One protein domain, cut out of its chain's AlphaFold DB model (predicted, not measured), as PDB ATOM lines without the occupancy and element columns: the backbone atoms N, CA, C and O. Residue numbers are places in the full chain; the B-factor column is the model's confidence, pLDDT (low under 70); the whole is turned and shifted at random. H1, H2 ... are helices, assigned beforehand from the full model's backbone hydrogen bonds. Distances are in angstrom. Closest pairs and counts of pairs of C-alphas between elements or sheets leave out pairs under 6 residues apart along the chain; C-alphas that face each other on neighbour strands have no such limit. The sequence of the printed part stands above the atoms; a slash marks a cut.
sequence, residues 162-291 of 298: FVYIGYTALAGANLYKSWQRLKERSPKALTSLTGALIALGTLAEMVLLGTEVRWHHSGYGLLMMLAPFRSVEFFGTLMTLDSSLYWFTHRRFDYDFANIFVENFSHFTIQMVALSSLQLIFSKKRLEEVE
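This is residues 162 to 291 of the 298 residues of the protein "Putative membrane protein" of Candidatus Protochlamydia naegleriophila (UniProt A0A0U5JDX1). Four helices, H1 to H4, form an up-and-down bundle made of two helical hairpins side by side, H1 with H2 and H3 with H4, and a long helix, H6, sticks out from it as an arm with residues 265 to 271 and 273 to 290. Short H5 lies close to H3 and H4, with Ala 258 near His 217 of H3 and Met 239 of H4, and leads into that arm. The printed part has 130 residues with six named helices in the order H1 to H6 and no named strand: the class is all helix. It is only just loose, close to compact, with a radius of gyration of the C-alphas of 17.2 A, and it is elongated, spanning 60 by 39 by 26 A.

Start at H6, residues 265 to 290, the longest helix. It and H5, residues 257 to 263, meet only through their link. H6 is apart from H1, residues 162 to 183, from H2, residues 188 to 208, from H3, residues 215 to 225, and from H4, residues 230 to 245. H5 is close to but not clearly touching H3, about perpendicular at 87 degrees; their closest C-alphas, His 217 and Ala 258, are 6.8 A apart. In the bundle, look at the hairpin H3 and H4: they touch at Gly 221 and Gly 236, their closest C-alphas, 3.9 A apart, at a shallow tilt of 31 degrees, opposite ways. The hairpin H1 and H2 touches at Ala 171 and Ala 196, the closest C-alphas, 4.2 A apart, at a shallow tilt of 25 degrees, opposite ways. H2 touches H3 with residues 191 to 199 alone; the closest C-alphas, Gly 195 and Leu 222, are 5.8 A apart. H1 and H4 are apart. In the backbones of H1 to H6 every O i to N i+4 pair is within hydrogen-bond range.

Find C-alpha 265 at (20.101, 176.264, 104.487); from there H6 runs 36.8 A to C-alpha 290 at (28.667, 159.938, 72.669). H5 is 9.9 A long. H1 begins at C-alpha 162, at (1.781, 191.147, 98.536), and runs 31.8 A; H2 runs 30.0 A, H3 15.7 A and H4 22.7 A.

The C-alphas farthest apart, those of Leu 209 and Glu 291, are 59.6 A apart. Without the stretches that stand free, the body of 102 residues spans 42 by 32 by 23 A. The printed part has no cut, and the link from H4 to H5, 11 residues, is long. Mean pLDDT of the printed part is 71.2, and 55 residues are under 70, among them residues 246 to 287.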
ATOM      1  N   PHE A 162       0.936 191.953  99.412       63.62
ATOM      2  CA  PHE A 162       1.781 191.147  98.536       63.62
ATOM      3  C   PHE A 162       1.787 189.658  98.897       63.62
ATOM      4  O   PHE A 162       1.913 188.820  98.006       63.62
ATOM      5  N   VAL A 163       1.602 189.318 100.173       66.94
ATOM      6  CA  VAL A 163       1.584 187.928 100.641       66.94
ATOM      7  C   VAL A 163       0.340 187.211 100.124       66.94
ATOM      8  O   VAL A 163       0.450 186.117  99.573       66.94
ATOM      9  N   TYR A 164      -0.830 187.855 100.180       74.25
ATOM     10  CA  TYR A 164      -2.078 187.298  99.640       74.25
ATOM     11  C   TYR A 164      -1.998 187.053  98.131       74.25
ATOM     12  O   TYR A 164      -2.412 186.000  97.638       74.25
ATOM     13  N   ILE A 165      -1.418 188.006  97.396       74.62
ATOM     14  CA  ILE A 165      -1.190 187.875  95.953       74.62
ATOM     15  C   ILE A 165      -0.234 186.708  95.676       74.62
ATOM     16  O   ILE A 165      -0.504 185.897  94.791       74.62
ATOM     17  N   GLY A 166       0.839 186.581  96.464       77.62
ATOM     18  CA  GLY A 166       1.794 185.478  96.370       77.62
ATOM     19  C   GLY A 166       1.135 184.109  96.537       77.62
ATOM     20  O   GLY A 166       1.273 183.256  95.662       77.62
ATOM     21  N   TYR A 167       0.358 183.904  97.605       77.94
ATOM     22  CA  TYR A 167      -0.341 182.633  97.837       77.94
ATOM     23  C   TYR A 167      -1.407 182.336  96.785       77.94
ATOM     24  O   TYR A 167      -1.537 181.193  96.355       77.94
ATOM     25  N   THR A 168      -2.117 183.356  96.304       82.19
ATOM     26  CA  THR A 168      -3.085 183.191  95.210       82.19
ATOM     27  C   THR A 168      -2.389 182.744  93.921       82.19
ATOM     28  O   THR A 168      -2.848 181.816  93.252       82.19
ATOM     29  N   ALA A 169      -1.242 183.346  93.591       79.25
ATOM     30  CA  ALA A 169      -0.443 182.957  92.432       79.25
ATOM     31  C   ALA A 169       0.119 181.532  92.574       79.25
ATOM     32  O   ALA A 169       0.050 180.747  91.628       79.25
ATOM     33  N   LEU A 170       0.619 181.169  93.760       82.50
ATOM     34  CA  LEU A 170       1.116 179.820  94.053       82.50
ATOM     35  C   LEU A 170       0.008 178.767  93.988       82.50
ATOM     36  O   LEU A 170       0.243 177.680  93.452       82.50
ATOM     37  N   ALA A 171      -1.191 179.087  94.479       85.50
ATOM     38  CA  ALA A 171      -2.367 178.235  94.358       85.50
ATOM     39  C   ALA A 171      -2.719 178.001  92.886       85.50
ATOM     40  O   ALA A 171      -2.833 176.854  92.453       85.50
ATOM     41  N   GLY A 172      -2.812 179.074  92.095       83.31
ATOM     42  CA  GLY A 172      -3.095 178.993  90.662       83.31
ATOM     43  C   GLY A 172      -2.051 178.177  89.893       83.31
ATOM     44  O   GLY A 172      -2.410 177.293  89.114       83.31
ATOM     45  N   ALA A 173      -0.762 178.408  90.154       83.19
ATOM     46  CA  ALA A 173       0.329 177.675  89.516       83.19
ATOM     47  C   ALA A 173       0.289 176.171  89.840       83.19
ATOM     48  O   ALA A 173       0.445 175.333  88.948       83.19
ATOM     49  N   ASN A 174       0.033 175.814  91.100       87.25
ATOM     50  CA  ASN A 174      -0.076 174.423  91.528       87.25
ATOM     51  C   ASN A 174      -1.342 173.734  90.984       87.25
ATOM     52  O   ASN A 174      -1.261 172.584  90.550       87.25
ATOM     53  N   LEU A 175      -2.484 174.433  90.900       92.88
ATOM     54  CA  LEU A 175      -3.696 173.919  90.244       92.88
ATOM     55  C   LEU A 175      -3.461 173.652  88.757       92.88
ATOM     56  O   LEU A 175      -3.802 172.579  88.261       92.88
ATOM     57  N   TYR A 176      -2.834 174.597  88.052       91.62
ATOM     58  CA  TYR A 176      -2.505 174.440  86.638       91.62
ATOM     59  C   TYR A 176      -1.583 173.236  86.405       91.62
ATOM     60  O   TYR A 176      -1.868 172.385  85.559       91.62
ATOM     61  N   LYS A 177      -0.519 173.109  87.209       87.94
ATOM     62  CA  LYS A 177       0.420 171.981  87.134       87.94
ATOM     63  C   LYS A 177      -0.258 170.650  87.478       87.94
ATOM     64  O   LYS A 177       0.016 169.639  86.832       87.94
ATOM     65  N   SER A 178      -1.170 170.640  88.455       93.12
ATOM     66  CA  SER A 178      -1.985 169.467  88.792       93.12
ATOM     67  C   SER A 178      -2.864 169.043  87.615       93.12
ATOM     68  O   SER A 178      -2.848 167.876  87.232       93.12
ATOM     69  N   TRP A 179      -3.552 169.991  86.976       95.94
ATOM     70  CA  TRP A 179      -4.395 169.732  85.808       95.94
ATOM     71  C   TRP A 179      -3.607 169.171  84.619       95.94
ATOM     72  O   TRP A 179      -4.033 168.186  84.015       95.94
ATOM     73  N   GLN A 180      -2.436 169.741  84.308       94.31
ATOM     74  CA  GLN A 180      -1.546 169.201  83.273       94.31
ATOM     75  C   GLN A 180      -1.149 167.749  83.580       94.31
ATOM     76  O   GLN A 180      -1.319 166.864  82.746       94.31
ATOM     77  N   ARG A 181      -0.709 167.480  84.814       92.50
ATOM     78  CA  ARG A 181      -0.295 166.141  85.261       92.50
ATOM     79  C   ARG A 181      -1.448 165.140  85.303       92.50
ATOM     80  O   ARG A 181      -1.229 163.954  85.066       92.50
ATOM     81  N   LEU A 182      -2.669 165.594  85.584       94.81
ATOM     82  CA  LEU A 182      -3.863 164.752  85.576       94.81
ATOM     83  C   LEU A 182      -4.198 164.279  84.156       94.81
ATOM     84  O   LEU A 182      -4.527 163.109  83.971       94.81
ATOM     85  N   LYS A 183      -4.049 165.150  83.147       95.31
ATOM     86  CA  LYS A 183      -4.193 164.763  81.730       95.31
ATOM     87  C   LYS A 183      -3.200 163.678  81.325       95.31
ATOM     88  O   LYS A 183      -3.549 162.775  80.574       95.31
ATOM     89  N   GLU A 184      -1.994 163.738  81.877       95.06
ATOM     90  CA  GLU A 184      -0.939 162.736  81.691       95.06
ATOM     91  C   GLU A 184      -1.121 161.486  82.574       95.06
ATOM     92  O   GLU A 184      -0.289 160.584  82.538       95.06
ATOM     93  N   ARG A 185      -2.186 161.421  83.393       93.88
ATOM     94  CA  ARG A 185      -2.425 160.371  84.405       93.88
ATOM     95  C   ARG A 185      -1.243 160.171  85.363       93.88
ATOM     96  O   ARG A 185      -0.999 159.072  85.857       93.88
ATOM     97  N   SER A 186      -0.498 161.239  85.638       90.38
ATOM     98  CA  SER A 186       0.662 161.196  86.518       90.38
ATOM     99  C   SER A 186       0.226 161.222  87.989       90.38
ATOM    100  O   SER A 186      -0.515 162.127  88.381       90.38
ATOM    101  N   PRO A 187       0.751 160.334  88.857       85.94
ATOM    102  CA  PRO A 187       0.465 160.378  90.297       85.94
ATOM    103  C   PRO A 187       0.928 161.693  90.949       85.94
ATOM    104  O   PRO A 187       0.430 162.093  91.998       85.94
ATOM    105  N   LYS A 188       1.830 162.426  90.286       86.81
ATOM    106  CA  LYS A 188       2.294 163.753  90.707       86.81
ATOM    107  C   LYS A 188       1.219 164.840  90.645       86.81
ATOM    108  O   LYS A 188       1.432 165.938  91.162       86.81
ATOM    109  N   ALA A 189       0.085 164.573  89.992       90.50
ATOM    110  CA  ALA A 189      -1.064 165.470  90.011       90.50
ATOM    111  C   ALA A 189      -1.541 165.721  91.448       90.50
ATOM    112  O   ALA A 189      -1.888 166.856  91.778       90.50
ATOM    113  N   LEU A 190      -1.470 164.693  92.306       88.81
ATOM    114  CA  LEU A 190      -1.851 164.788  93.710       88.81
ATOM    115  C   LEU A 190      -0.925 165.731  94.480       88.81
ATOM    116  O   LEU A 190      -1.412 166.607  95.174       88.81
ATOM    117  N   THR A 191       0.393 165.630  94.290       87.69
ATOM    118  CA  THR A 191       1.367 166.524  94.939       87.69
ATOM    119  C   THR A 191       1.102 167.990  94.599       87.69
ATOM    120  O   THR A 191       1.037 168.832  95.488       87.69
ATOM    121  N   SER A 192       0.884 168.306  93.318       88.56
ATOM    122  CA  SER A 192       0.541 169.675  92.911       88.56
ATOM    123  C   SER A 192      -0.823 170.112  93.448       88.56
ATOM    124  O   SER A 192      -0.974 171.256  93.856       88.56
ATOM    125  N   LEU A 193      -1.805 169.210  93.518       92.06
ATOM    126  CA  LEU A 193      -3.097 169.521  94.130       92.06
ATOM    127  C   LEU A 193      -2.946 169.836  95.623       92.06
ATOM    128  O   LEU A 193      -3.503 170.821  96.096       92.06
ATOM    129  N   THR A 194      -2.146 169.058  96.353       88.12
ATOM    130  CA  THR A 194      -1.816 169.317  97.759       88.12
ATOM    131  C   THR A 194      -1.167 170.688  97.925       88.12
ATOM    132  O   THR A 194      -1.586 171.448  98.792       88.12
ATOM    133  N   GLY A 195      -0.218 171.059  97.059       88.19
ATOM    134  CA  GLY A 195       0.380 172.398  97.072       88.19
ATOM    135  C   GLY A 195      -0.661 173.506  96.883       88.19
ATOM    136  O   GLY A 195      -0.667 174.491  97.617       88.19
ATOM    137  N   ALA A 196      -1.607 173.328  95.959       89.25
ATOM    138  CA  ALA A 196      -2.694 174.284  95.766       89.25
ATOM    139  C   ALA A 196      -3.611 174.407  96.990       89.25
ATOM    140  O   ALA A 196      -3.929 175.520  97.409       89.25
ATOM    141  N   LEU A 197      -4.015 173.277  97.576       90.12
ATOM    142  CA  LEU A 197      -4.861 173.251  98.769       90.12
ATOM    143  C   LEU A 197      -4.170 173.909  99.960       90.12
ATOM    144  O   LEU A 197      -4.814 174.646 100.698       90.12
ATOM    145  N   ILE A 198      -2.861 173.708 100.117       87.62
ATOM    146  CA  ILE A 198      -2.102 174.358 101.183       87.62
ATOM    147  C   ILE A 198      -1.966 175.866 100.903       87.62
ATOM    148  O   ILE A 198      -2.173 176.691 101.789       87.62
ATOM    149  N   ALA A 199      -1.704 176.285  99.668       86.88
ATOM    150  CA  ALA A 199      -1.656 177.712  99.351       86.88
ATOM    151  C   ALA A 199      -2.995 178.426  99.652       86.88
ATOM    152  O   ALA A 199      -3.002 179.501 100.255       86.88
ATOM    153  N   LEU A 200      -4.127 177.802  99.303       87.56
ATOM    154  CA  LEU A 200      -5.469 178.316  99.605       87.56
ATOM    155  C   LEU A 200      -5.816 178.233 101.095       87.56
ATOM    156  O   LEU A 200      -6.418 179.163 101.622       87.56
ATOM    157  N   GLY A 201      -5.432 177.153 101.776       84.50
ATOM    158  CA  GLY A 201      -5.622 176.988 103.217       84.50
ATOM    159  C   GLY A 201      -4.881 178.061 104.008       84.50
ATOM    160  O   GLY A 201      -5.488 178.706 104.855       84.50
ATOM    161  N   THR A 202      -3.628 178.344 103.634       80.38
ATOM    162  CA  THR A 202      -2.834 179.447 104.207       80.38
ATOM    163  C   THR A 202      -3.559 180.776 104.023       80.38
ATOM    164  O   THR A 202      -3.704 181.554 104.961       80.38
ATOM    165  N   LEU A 203      -4.042 181.034 102.803       81.25
ATOM    166  CA  LEU A 203      -4.759 182.262 102.477       81.25
ATOM    167  C   LEU A 203      -6.034 182.405 103.320       81.25
ATOM    168  O   LEU A 203      -6.290 183.476 103.867       81.25
ATOM    169  N   ALA A 204      -6.813 181.330 103.441       81.81
ATOM    170  CA  ALA A 204      -8.034 181.303 104.234       81.81
ATOM    171  C   ALA A 204      -7.746 181.525 105.723       81.81
ATOM    172  O   ALA A 204      -8.440 182.314 106.356       81.81
ATOM    173  N   GLU A 205      -6.707 180.894 106.269       76.44
ATOM    174  CA  GLU A 205      -6.295 181.071 107.662       76.44
ATOM    175  C   GLU A 205      -5.917 182.532 107.949       76.44
ATOM    176  O   GLU A 205      -6.443 183.148 108.875       76.44
ATOM    177  N   MET A 206      -5.096 183.136 107.084       73.44
ATOM    178  CA  MET A 206      -4.670 184.527 107.237       73.44
ATOM    179  C   MET A 206      -5.831 185.523 107.109       73.44
ATOM    180  O   MET A 206      -5.861 186.525 107.821       73.44
ATOM    181  N   VAL A 207      -6.773 185.288 106.190       75.69
ATOM    182  CA  VAL A 207      -7.898 186.208 105.941       75.69
ATOM    183  C   VAL A 207      -9.006 186.048 106.983       75.69
ATOM    184  O   VAL A 207      -9.577 187.048 107.414       75.69
ATOM    185  N   LEU A 208      -9.331 184.814 107.378       73.38
ATOM    186  CA  LEU A 208     -10.477 184.523 108.244       73.38
ATOM    187  C   LEU A 208     -10.114 184.510 109.729       73.38
ATOM    188  O   LEU A 208     -10.920 184.946 110.547       73.38
ATOM    189  N   LEU A 209      -8.930 184.000 110.082       68.00
ATOM    190  CA  LEU A 209      -8.506 183.833 111.476       68.00
ATOM    191  C   LEU A 209      -7.522 184.919 111.930       68.00
ATOM    192  O   LEU A 209      -7.255 185.033 113.124       68.00
ATOM    193  N   GLY A 210      -7.000 185.730 111.001       63.59
ATOM    194  CA  GLY A 210      -6.068 186.817 111.309       63.59
ATOM    195  C   GLY A 210      -4.746 186.329 111.906       63.59
ATOM    196  O   GLY A 210      -4.118 187.056 112.675       63.59
ATOM    197  N   THR A 211      -4.341 185.091 111.606       63.91
ATOM    198  CA  THR A 211      -3.100 184.508 112.122       63.91
ATOM    199  C   THR A 211      -1.892 184.994 111.319       63.91
ATOM    200  O   THR A 211      -1.894 185.023 110.086       63.91
ATOM    201  N   GLU A 212      -0.816 185.356 112.025       56.56
ATOM    202  CA  GLU A 212       0.508 185.551 111.427       56.56
ATOM    203  C   GLU A 212       1.117 184.177 111.116       56.56
ATOM    204  O   GLU A 212       1.991 183.671 111.824       56.56
ATOM    205  N   VAL A 213       0.616 183.523 110.070       57.69
ATOM    206  CA  VAL A 213       1.209 182.274 109.582       57.69
ATOM    207  C   VAL A 213       2.661 182.560 109.182       57.69
ATOM    208  O   VAL A 213       2.944 183.616 108.609       57.69
ATOM    209  N   ARG A 214       3.599 181.642 109.474       60.69
ATOM    210  CA  ARG A 214       5.023 181.737 109.077       60.69
ATOM    211  C   ARG A 214       5.173 181.637 107.549       60.69
ATOM    212  O   ARG A 214       5.618 180.646 106.984       60.69
ATOM    213  N   TRP A 215       4.798 182.732 106.906       59.34
ATOM    214  CA  TRP A 215       4.671 183.032 105.488       59.34
ATOM    215  C   TRP A 215       5.883 182.680 104.628       59.34
ATOM    216  O   TRP A 215       5.720 182.383 103.447       59.34
ATOM    217  N   HIS A 216       7.083 182.700 105.201       60.47
ATOM    218  CA  HIS A 216       8.311 182.387 104.484       60.47
ATOM    219  C   HIS A 216       8.487 180.872 104.289       60.47
ATOM    220  O   HIS A 216       8.900 180.454 103.212       60.47
ATOM    221  N   HIS A 217       8.108 180.027 105.251       63.56
ATOM    222  CA  HIS A 217       8.404 178.591 105.182       63.56
ATOM    223  C   HIS A 217       7.470 177.819 104.241       63.56
ATOM    224  O   HIS A 217       7.951 177.130 103.338       63.56
ATOM    225  N   SER A 218       6.150 178.006 104.352       72.81
ATOM    226  CA  SER A 218       5.214 177.385 103.404       72.81
ATOM    227  C   SER A 218       5.364 177.976 102.000       72.81
ATOM    228  O   SER A 218       5.322 177.237 101.020       72.81
ATOM    229  N   GLY A 219       5.645 179.278 101.878       74.62
ATOM    230  CA  GLY A 219       5.885 179.941 100.593       74.62
ATOM    231  C   GLY A 219       7.061 179.349  99.806       74.62
ATOM    232  O   GLY A 219       6.911 179.026  98.624       74.62
ATOM    233  N   TYR A 220       8.220 179.145 100.447       73.69
ATOM    234  CA  TYR A 220       9.369 178.514  99.783       73.69
ATOM    235  C   TYR A 220       9.083 177.059  99.395       73.69
ATOM    236  O   TYR A 220       9.502 176.615  98.326       73.69
ATOM    237  N   GLY A 221       8.336 176.327 100.224       82.19
ATOM    238  CA  GLY A 221       8.015 174.928  99.964       82.19
ATOM    239  C   GLY A 221       7.101 174.791  98.752       82.19
ATOM    240  O   GLY A 221       7.391 174.016  97.839       82.19
ATOM    241  N   LEU A 222       6.077 175.641  98.677       82.38
ATOM    242  CA  LEU A 222       5.148 175.723  97.553       82.38
ATOM    243  C   LEU A 222       5.846 176.089  96.237       82.38
ATOM    244  O   LEU A 222       5.498 175.543  95.189       82.38
ATOM    245  N   LEU A 223       6.853 176.970  96.277       76.44
ATOM    246  CA  LEU A 223       7.700 177.270  95.118       76.44
ATOM    247  C   LEU A 223       8.541 176.057  94.700       76.44
ATOM    248  O   LEU A 223       8.623 175.736  93.515       76.44
ATOM    249  N   MET A 224       9.138 175.346  95.657       80.19
ATOM    250  CA  MET A 224       9.942 174.153  95.384       80.19
ATOM    251  C   MET A 224       9.104 172.989  94.824       80.19
ATOM    252  O   MET A 224       9.585 172.260  93.961       80.19
ATOM    253  N   MET A 225       7.828 172.859  95.200       84.06
ATOM    254  CA  MET A 225       6.889 171.895  94.589       84.06
ATOM    255  C   MET A 225       6.633 172.176  93.093       84.06
ATOM    256  O   MET A 225       6.314 171.275  92.303       84.06
ATOM    257  N   LEU A 226       6.817 173.425  92.657       78.44
ATOM    258  CA  LEU A 226       6.740 173.803  91.247       78.44
ATOM    259  C   LEU A 226       8.023 173.477  90.471       78.44
ATOM    260  O   LEU A 226       7.964 173.451  89.239       78.44
ATOM    261  N   ALA A 227       9.125 173.119  91.132       76.00
ATOM    262  CA  ALA A 227      10.368 172.766  90.459       76.00
ATOM    263  C   ALA A 227      10.208 171.549  89.518       76.00
ATOM    264  O   ALA A 227       9.344 170.684  89.726       76.00
ATOM    265  N   PRO A 228      11.032 171.460  88.458       67.69
ATOM    266  CA  PRO A 228      11.041 170.308  87.556       67.69
ATOM    267  C   PRO A 228      11.799 169.099  88.140       67.69
ATOM    268  O   PRO A 228      11.606 167.969  87.689       67.69
ATOM    269  N   PHE A 229      12.641 169.313  89.155       74.38
ATOM    270  CA  PHE A 229      13.482 168.280  89.762       74.38
ATOM    271  C   PHE A 229      12.754 167.534  90.884       74.38
ATOM    272  O   PHE A 229      12.219 168.151  91.802       74.38
ATOM    273  N   ARG A 230      12.788 166.193  90.852       72.69
ATOM    274  CA  ARG A 230      12.072 165.340  91.822       72.69
ATOM    275  C   ARG A 230      12.529 165.546  93.267       72.69
ATOM    276  O   ARG A 230      11.689 165.563  94.154       72.69
ATOM    277  N   SER A 231      13.833 165.693  93.497       75.19
ATOM    278  CA  SER A 231      14.393 165.910  94.837       75.19
ATOM    279  C   SER A 231      13.943 167.247  95.426       75.19
ATOM    280  O   SER A 231      13.531 167.291  96.579       75.19
ATOM    281  N   VAL A 232      13.941 168.307  94.612       74.19
ATOM    282  CA  VAL A 232      13.464 169.643  95.005       74.19
ATOM    283  C   VAL A 232      11.958 169.631  95.260       74.19
ATOM    284  O   VAL A 232      11.507 170.174  96.261       74.19
ATOM    285  N   GLU A 233      11.184 168.969  94.400       79.12
ATOM    286  CA  GLU A 233       9.733 168.828  94.558       79.12
ATOM    287  C   GLU A 233       9.371 168.066  95.845       79.12
ATOM    288  O   GLU A 233       8.502 168.502  96.604       79.12
ATOM    289  N   PHE A 234      10.059 166.954  96.120       81.00
ATOM    290  CA  PHE A 234       9.873 166.172  97.344       81.00
ATOM    291  C   PHE A 234      10.252 166.980  98.588       81.00
ATOM    292  O   PHE A 234       9.472 167.057  99.534       81.00
ATOM    293  N   PHE A 235      11.407 167.642  98.554       81.00
ATOM    294  CA  PHE A 235      11.864 168.501  99.638       81.00
ATOM    295  C   PHE A 235      10.881 169.652  99.911       81.00
ATOM    296  O   PHE A 235      10.466 169.864 101.050       81.00
ATOM    297  N   GLY A 236      10.425 170.333  98.857       83.75
ATOM    298  CA  GLY A 236       9.404 171.374  98.948       83.75
ATOM    299  C   GLY A 236       8.096 170.866  99.544       83.75
ATOM    300  O   GLY A 236       7.487 171.553 100.360       83.75
ATOM    301  N   THR A 237       7.695 169.640  99.198       82.25
ATOM    302  CA  THR A 237       6.505 168.991  99.765       82.25
ATOM    303  C   THR A 237       6.660 168.770 101.270       82.25
ATOM    304  O   THR A 237       5.758 169.130 102.019       82.25
ATOM    305  N   LEU A 238       7.802 168.243 101.728       84.19
ATOM    306  CA  LEU A 238       8.068 168.042 103.157       84.19
ATOM    307  C   LEU A 238       8.041 169.362 103.932       84.19
ATOM    308  O   LEU A 238       7.358 169.451 104.945       84.19
ATOM    309  N   MET A 239       8.711 170.401 103.426       81.56
ATOM    310  CA  MET A 239       8.747 171.716 104.077       81.56
ATOM    311  C   MET A 239       7.360 172.370 104.147       81.56
ATOM    312  O   MET A 239       7.001 173.000 105.143       81.56
ATOM    313  N   THR A 240       6.560 172.192 103.095       83.56
ATOM    314  CA  THR A 240       5.183 172.692 103.025       83.56
ATOM    315  C   THR A 240       4.272 171.957 104.011       83.56
ATOM    316  O   THR A 240       3.487 172.598 104.709       83.56
ATOM    317  N   LEU A 241       4.385 170.627 104.093       83.00
ATOM    318  CA  LEU A 241       3.613 169.810 105.028       83.00
ATOM    319  C   LEU A 241       3.987 170.116 106.477       83.00
ATOM    320  O   LEU A 241       3.089 170.342 107.282       83.00
ATOM    321  N   ASP A 242       5.279 170.200 106.785       78.69
ATOM    322  CA  ASP A 242       5.772 170.592 108.107       78.69
ATOM    323  C   ASP A 242       5.207 171.958 108.523       78.69
ATOM    324  O   ASP A 242       4.584 172.089 109.574       78.69
ATOM    325  N   SER A 243       5.267 172.944 107.621       74.81
ATOM    326  CA  SER A 243       4.681 174.270 107.854       74.81
ATOM    327  C   SER A 243       3.161 174.227 108.080       74.81
ATOM    328  O   SER A 243       2.633 175.029 108.846       74.81
ATOM    329  N   SER A 244       2.444 173.299 107.438       76.38
ATOM    330  CA  SER A 244       0.988 173.159 107.593       76.38
ATOM    331  C   SER A 244       0.563 172.507 108.915       76.38
ATOM    332  O   SER A 244      -0.556 172.731 109.373       76.38
ATOM    333  N   LEU A 245       1.448 171.754 109.582       74.25
ATOM    334  CA  LEU A 245       1.165 171.183 110.908       74.25
ATOM    335  C   LEU A 245       0.944 172.274 111.971       74.25
ATOM    336  O   LEU A 245       0.216 172.063 112.948       74.25
ATOM    337  N   TYR A 246       1.512 173.463 111.758       66.88
ATOM    338  CA  TYR A 246       1.335 174.614 112.642       66.88
ATOM    339  C   TYR A 246      -0.068 175.224 112.582       66.88
ATOM    340  O   TYR A 246      -0.489 175.858 113.545       66.88
ATOM    341  N   TRP A 247      -0.838 174.987 111.516       68.94
ATOM    342  CA  TRP A 247      -2.210 175.507 111.410       68.94
ATOM    343  C   TRP A 247      -3.147 174.859 112.426       68.94
ATOM    344  O   TRP A 247      -4.070 175.482 112.947       68.94
ATOM    345  N   PHE A 248      -2.880 173.594 112.747       63.00
ATOM    346  CA  PHE A 248      -3.677 172.810 113.688       63.00
ATOM    347  C   PHE A 248      -3.164 172.914 115.128       63.00
ATOM    348  O   PHE A 248      -3.842 172.481 116.060       63.00
ATOM    349  N   THR A 249      -1.980 173.496 115.342       57.50
ATOM    350  CA  THR A 249      -1.343 173.585 116.659       57.50
ATOM    351  C   THR A 249      -1.214 175.045 117.093       57.50
ATOM    352  O   THR A 249      -0.211 175.710 116.884       57.50
ATOM    353  N   HIS A 250      -2.230 175.564 117.789       54.22
ATOM    354  CA  HIS A 250      -2.245 176.934 118.346       54.22
ATOM    355  C   HIS A 250      -1.199 177.196 119.457       54.22
ATOM    356  O   HIS A 250      -1.248 178.223 120.137       54.22
ATOM    357  N   ARG A 251      -0.256 176.276 119.698       47.84
ATOM    358  CA  ARG A 251       0.780 176.420 120.727       47.84
ATOM    359  C   ARG A 251       2.126 176.671 120.063       47.84
ATOM    360  O   ARG A 251       2.562 175.897 119.223       47.84
ATOM    361  N   ARG A 252       2.774 177.764 120.478       47.62
ATOM    362  CA  ARG A 252       4.161 178.117 120.153       47.62
ATOM    363  C   ARG A 252       5.070 176.929 120.497       47.62
ATOM    364  O   ARG A 252       5.384 176.743 121.666       47.62
ATOM    365  N   PHE A 253       5.439 176.110 119.520       49.53
ATOM    366  CA  PHE A 253       6.452 175.076 119.712       49.53
ATOM    367  C   PHE A 253       7.803 175.602 119.223       49.53
ATOM    368  O   PHE A 253       7.925 176.105 118.107       49.53
ATOM    369  N   ASP A 254       8.805 175.495 120.097       47.12
ATOM    370  CA  ASP A 254      10.190 175.945 119.904       47.12
ATOM    371  C   ASP A 254      11.022 175.015 118.995       47.12
ATOM    372  O   ASP A 254      12.186 175.292 118.715       47.12
ATOM    373  N   TYR A 255      10.430 173.926 118.497       45.19
ATOM    374  CA  TYR A 255      11.073 172.976 117.588       45.19
ATOM    375  C   TYR A 255      10.584 173.200 116.161       45.19
ATOM    376  O   TYR A 255       9.716 172.490 115.667       45.19
ATOM    377  N   ASP A 256      11.141 174.223 115.518       51.62
ATOM    378  CA  ASP A 256      10.880 174.513 114.113       51.62
ATOM    379  C   ASP A 256      11.889 173.752 113.243       51.62
ATOM    380  O   ASP A 256      13.083 174.073 113.240       51.62
ATOM    381  N   PHE A 257      11.427 172.743 112.497       50.19
ATOM    382  CA  PHE A 257      12.252 172.072 111.486       50.19
ATOM    383  C   PHE A 257      12.794 173.095 110.481       50.19
ATOM    384  O   PHE A 257      13.914 172.948 109.996       50.19
ATOM    385  N   ALA A 258      12.056 174.183 110.234       48.00
ATOM    386  CA  ALA A 258      12.510 175.273 109.395       48.00
ATOM    387  C   ALA A 258      13.576 176.160 110.062       48.00
ATOM    388  O   ALA A 258      14.416 176.685 109.343       48.00
ATOM    389  N   ASN A 259      13.648 176.269 111.395       48.72
ATOM    390  CA  ASN A 259      14.791 176.922 112.053       48.72
ATOM    391  C   ASN A 259      16.054 176.070 111.915       48.72
ATOM    392  O   ASN A 259      17.091 176.591 111.512       48.72
ATOM    393  N   ILE A 260      15.948 174.755 112.143       47.38
ATOM    394  CA  ILE A 260      17.054 173.817 111.892       47.38
ATOM    395  C   ILE A 260      17.449 173.871 110.411       47.38
ATOM    396  O   ILE A 260      18.629 173.872 110.070       47.38
ATOM    397  N   PHE A 261      16.475 173.967 109.507       47.97
ATOM    398  CA  PHE A 261      16.741 174.065 108.083       47.97
ATOM    399  C   PHE A 261      17.345 175.411 107.685       47.97
ATOM    400  O   PHE A 261      18.278 175.391 106.908       47.97
ATOM    401  N   VAL A 262      16.895 176.556 108.209       47.88
ATOM    402  CA  VAL A 262      17.468 177.893 107.954       47.88
ATOM    403  C   VAL A 262      18.904 177.972 108.465       47.88
ATOM    404  O   VAL A 262      19.774 178.481 107.757       47.88
ATOM    405  N   GLU A 263      19.179 177.405 109.641       48.72
ATOM    406  CA  GLU A 263      20.536 177.265 110.178       48.72
ATOM    407  C   GLU A 263      21.432 176.422 109.262       48.72
ATOM    408  O   GLU A 263      22.619 176.712 109.116       48.72
ATOM    409  N   ASN A 264      20.853 175.436 108.572       47.19
ATOM    410  CA  ASN A 264      21.557 174.552 107.644       47.19
ATOM    411  C   ASN A 264      21.313 174.886 106.155       47.19
ATOM    412  O   ASN A 264      21.784 174.166 105.273       47.19
ATOM    413  N   PHE A 265      20.613 175.983 105.838       46.28
ATOM    414  CA  PHE A 265      20.101 176.264 104.487       46.28
ATOM    415  C   PHE A 265      21.226 176.661 103.551       46.28
ATOM    416  O   PHE A 265      21.214 176.312 102.373       46.28
ATOM    417  N   SER A 266      22.226 177.361 104.084       41.72
ATOM    418  CA  SER A 266      23.482 177.634 103.394       41.72
ATOM    419  C   SER A 266      24.149 176.325 102.970       41.72
ATOM    420  O   SER A 266      24.461 176.164 101.795       41.72
ATOM    421  N   HIS A 267      24.271 175.351 103.875       43.53
ATOM    422  CA  HIS A 267      24.847 174.040 103.573       43.53
ATOM    423  C   HIS A 267      24.013 173.255 102.557       43.53
ATOM    424  O   HIS A 267      24.574 172.711 101.609       43.53
ATOM    425  N   PHE A 268      22.686 173.251 102.689       48.38
ATOM    426  CA  PHE A 268      21.802 172.539 101.767       48.38
ATOM    427  C   PHE A 268      21.770 173.183 100.373       48.38
ATOM    428  O   PHE A 268      21.834 172.490  99.362       48.38
ATOM    429  N   THR A 269      21.745 174.516 100.294       46.50
ATOM    430  CA  THR A 269      21.807 175.261  99.026       46.50
ATOM    431  C   THR A 269      23.155 175.052  98.342       46.50
ATOM    432  O   THR A 269      23.189 174.790  97.142       46.50
ATOM    433  N   ILE A 270      24.257 175.088  99.098       45.22
ATOM    434  CA  ILE A 270      25.600 174.781  98.587       45.22
ATOM    435  C   ILE A 270      25.648 173.345  98.052       45.22
ATOM    436  O   ILE A 270      26.112 173.134  96.935       45.22
ATOM    437  N   GLN A 271      25.104 172.368  98.783       47.53
ATOM    438  CA  GLN A 271      25.041 170.973  98.334       47.53
ATOM    439  C   GLN A 271      24.178 170.804  97.076       47.53
ATOM    440  O   GLN A 271      24.575 170.101  96.151       47.53
ATOM    441  N   MET A 272      23.032 171.479  96.989       50.19
ATOM    442  CA  MET A 272      22.136 171.395  95.831       50.19
ATOM    443  C   MET A 272      22.710 172.084  94.590       50.19
ATOM    444  O   MET A 272      22.579 171.557  93.482       50.19
ATOM    445  N   VAL A 273      23.387 173.225  94.751       47.84
ATOM    446  CA  VAL A 273      24.126 173.892  93.667       47.84
ATOM    447  C   VAL A 273      25.304 173.028  93.221       47.84
ATOM    448  O   VAL A 273      25.501 172.854  92.018       47.84
ATOM    449  N   ALA A 274      26.040 172.419  94.155       47.44
ATOM    450  CA  ALA A 274      27.135 171.504  93.846       47.44
ATOM    451  C   ALA A 274      26.647 170.264  93.081       47.44
ATOM    452  O   ALA A 274      27.206 169.929  92.039       47.44
ATOM    453  N   LEU A 275      25.560 169.629  93.528       52.19
ATOM    454  CA  LEU A 275      24.954 168.477  92.851       52.19
ATOM    455  C   LEU A 275      24.436 168.838  91.454       52.19
ATOM    456  O   LEU A 275      24.675 168.097  90.503       52.19
ATOM    457  N   SER A 276      23.786 169.996  91.310       46.06
ATOM    458  CA  SER A 276      23.302 170.482  90.010       46.06
ATOM    459  C   SER A 276      24.460 170.774  89.049       46.06
ATOM    460  O   SER A 276      24.388 170.434  87.870       46.06
ATOM    461  N   SER A 277      25.554 171.343  89.561       52.47
ATOM    462  CA  SER A 277      26.766 171.631  88.786       52.47
ATOM    463  C   SER A 277      27.477 170.347  88.353       52.47
ATOM    464  O   SER A 277      27.850 170.212  87.191       52.47
ATOM    465  N   LEU A 278      27.597 169.362  89.250       51.81
ATOM    466  CA  LEU A 278      28.151 168.044  88.936       51.81
ATOM    467  C   LEU A 278      27.318 167.327  87.873       51.81
ATOM    468  O   LEU A 278      27.868 166.803  86.909       51.81
ATOM    469  N   GLN A 279      25.992 167.342  88.002       59.41
ATOM    470  CA  GLN A 279      25.109 166.717  87.024       59.41
ATOM    471  C   GLN A 279      25.217 167.380  85.643       59.41
ATOM    472  O   GLN A 279      25.194 166.676  84.632       59.41
ATOM    473  N   LEU A 280      25.394 168.705  85.587       59.62
ATOM    474  CA  LEU A 280      25.649 169.435  84.343       59.62
ATOM    475  C   LEU A 280      26.983 169.008  83.704       59.62
ATOM    476  O   LEU A 280      27.022 168.718  82.510       59.62
ATOM    477  N   ILE A 281      28.049 168.901  84.505       66.31
ATOM    478  CA  ILE A 281      29.379 168.459  84.054       66.31
ATOM    479  C   ILE A 281      29.325 167.027  83.514       66.31
ATOM    480  O   ILE A 281      29.807 166.772  82.415       66.31
ATOM    481  N   PHE A 282      28.700 166.096  84.240       66.94
ATOM    482  CA  PHE A 282      28.564 164.710  83.784       66.94
ATOM    483  C   PHE A 282      27.696 164.590  82.531       66.94
ATOM    484  O   PHE A 282      28.007 163.794  81.649       66.94
ATOM    485  N   SER A 283      26.640 165.399  82.417       68.44
ATOM    486  CA  SER A 283      25.802 165.429  81.215       68.44
ATOM    487  C   SER A 283      26.582 165.948  80.007       68.44
ATOM    488  O   SER A 283      26.485 165.363  78.931       68.44
ATOM    489  N   LYS A 284      27.410 166.985  80.196       67.06
ATOM    490  CA  LYS A 284      28.293 167.518  79.153       67.06
ATOM    491  C   LYS A 284      29.354 166.499  78.734       67.06
ATOM    492  O   LYS A 284      29.488 166.227  77.550       67.06
ATOM    493  N   LYS A 285      30.043 165.879  79.695       67.62
ATOM    494  CA  LYS A 285      31.077 164.874  79.416       67.62
ATOM    495  C   LYS A 285      30.506 163.656  78.684       67.62
ATOM    496  O   LYS A 285      31.102 163.160  77.740       67.62
ATOM    497  N   ARG A 286      29.303 163.215  79.064       69.50
ATOM    498  CA  ARG A 286      28.597 162.137  78.362       69.50
ATOM    499  C   ARG A 286      28.214 162.528  76.931       69.50
ATOM    500  O   ARG A 286      28.271 161.684  76.049       69.50
ATOM    501  N   LEU A 287      27.821 163.781  76.693       58.16
ATOM    502  CA  LEU A 287      27.569 164.297  75.341       58.16
ATOM    503  C   LEU A 287      28.859 164.343  74.505       58.16
ATOM    504  O   LEU A 287      28.837 163.922  73.353       58.16
ATOM    505  N   GLU A 288      29.976 164.771  75.101       70.06
ATOM    506  CA  GLU A 288      31.310 164.769  74.479       70.06
ATOM    507  C   GLU A 288      31.783 163.344  74.114       70.06
ATOM    508  O   GLU A 288      32.391 163.152  73.064       70.06
ATOM    509  N   GLU A 289      31.468 162.336  74.937       73.56
ATOM    510  CA  GLU A 289      31.823 160.926  74.695       73.56
ATOM    511  C   GLU A 289      30.927 160.232  73.649       73.56
ATOM    512  O   GLU A 289      31.393 159.339  72.942       73.56
ATOM    513  N   VAL A 290      29.646 160.610  73.549       73.06
ATOM    514  CA  VAL A 290      28.667 159.938  72.669       73.06
ATOM    515  C   VAL A 290      28.572 160.598  71.288       73.06
ATOM    516  O   VAL A 290      28.335 159.901  70.304       73.06
ATOM    517  N   GLU A 291      28.779 161.914  71.178       62.56
ATOM    518  CA  GLU A 291      28.669 162.658  69.913       62.56
ATOM    519  C   GLU A 291      29.753 163.753  69.787       62.56
ATOM    520  O   GLU A 291      29.432 164.946  69.770       62.56
TER     521      GLU A 291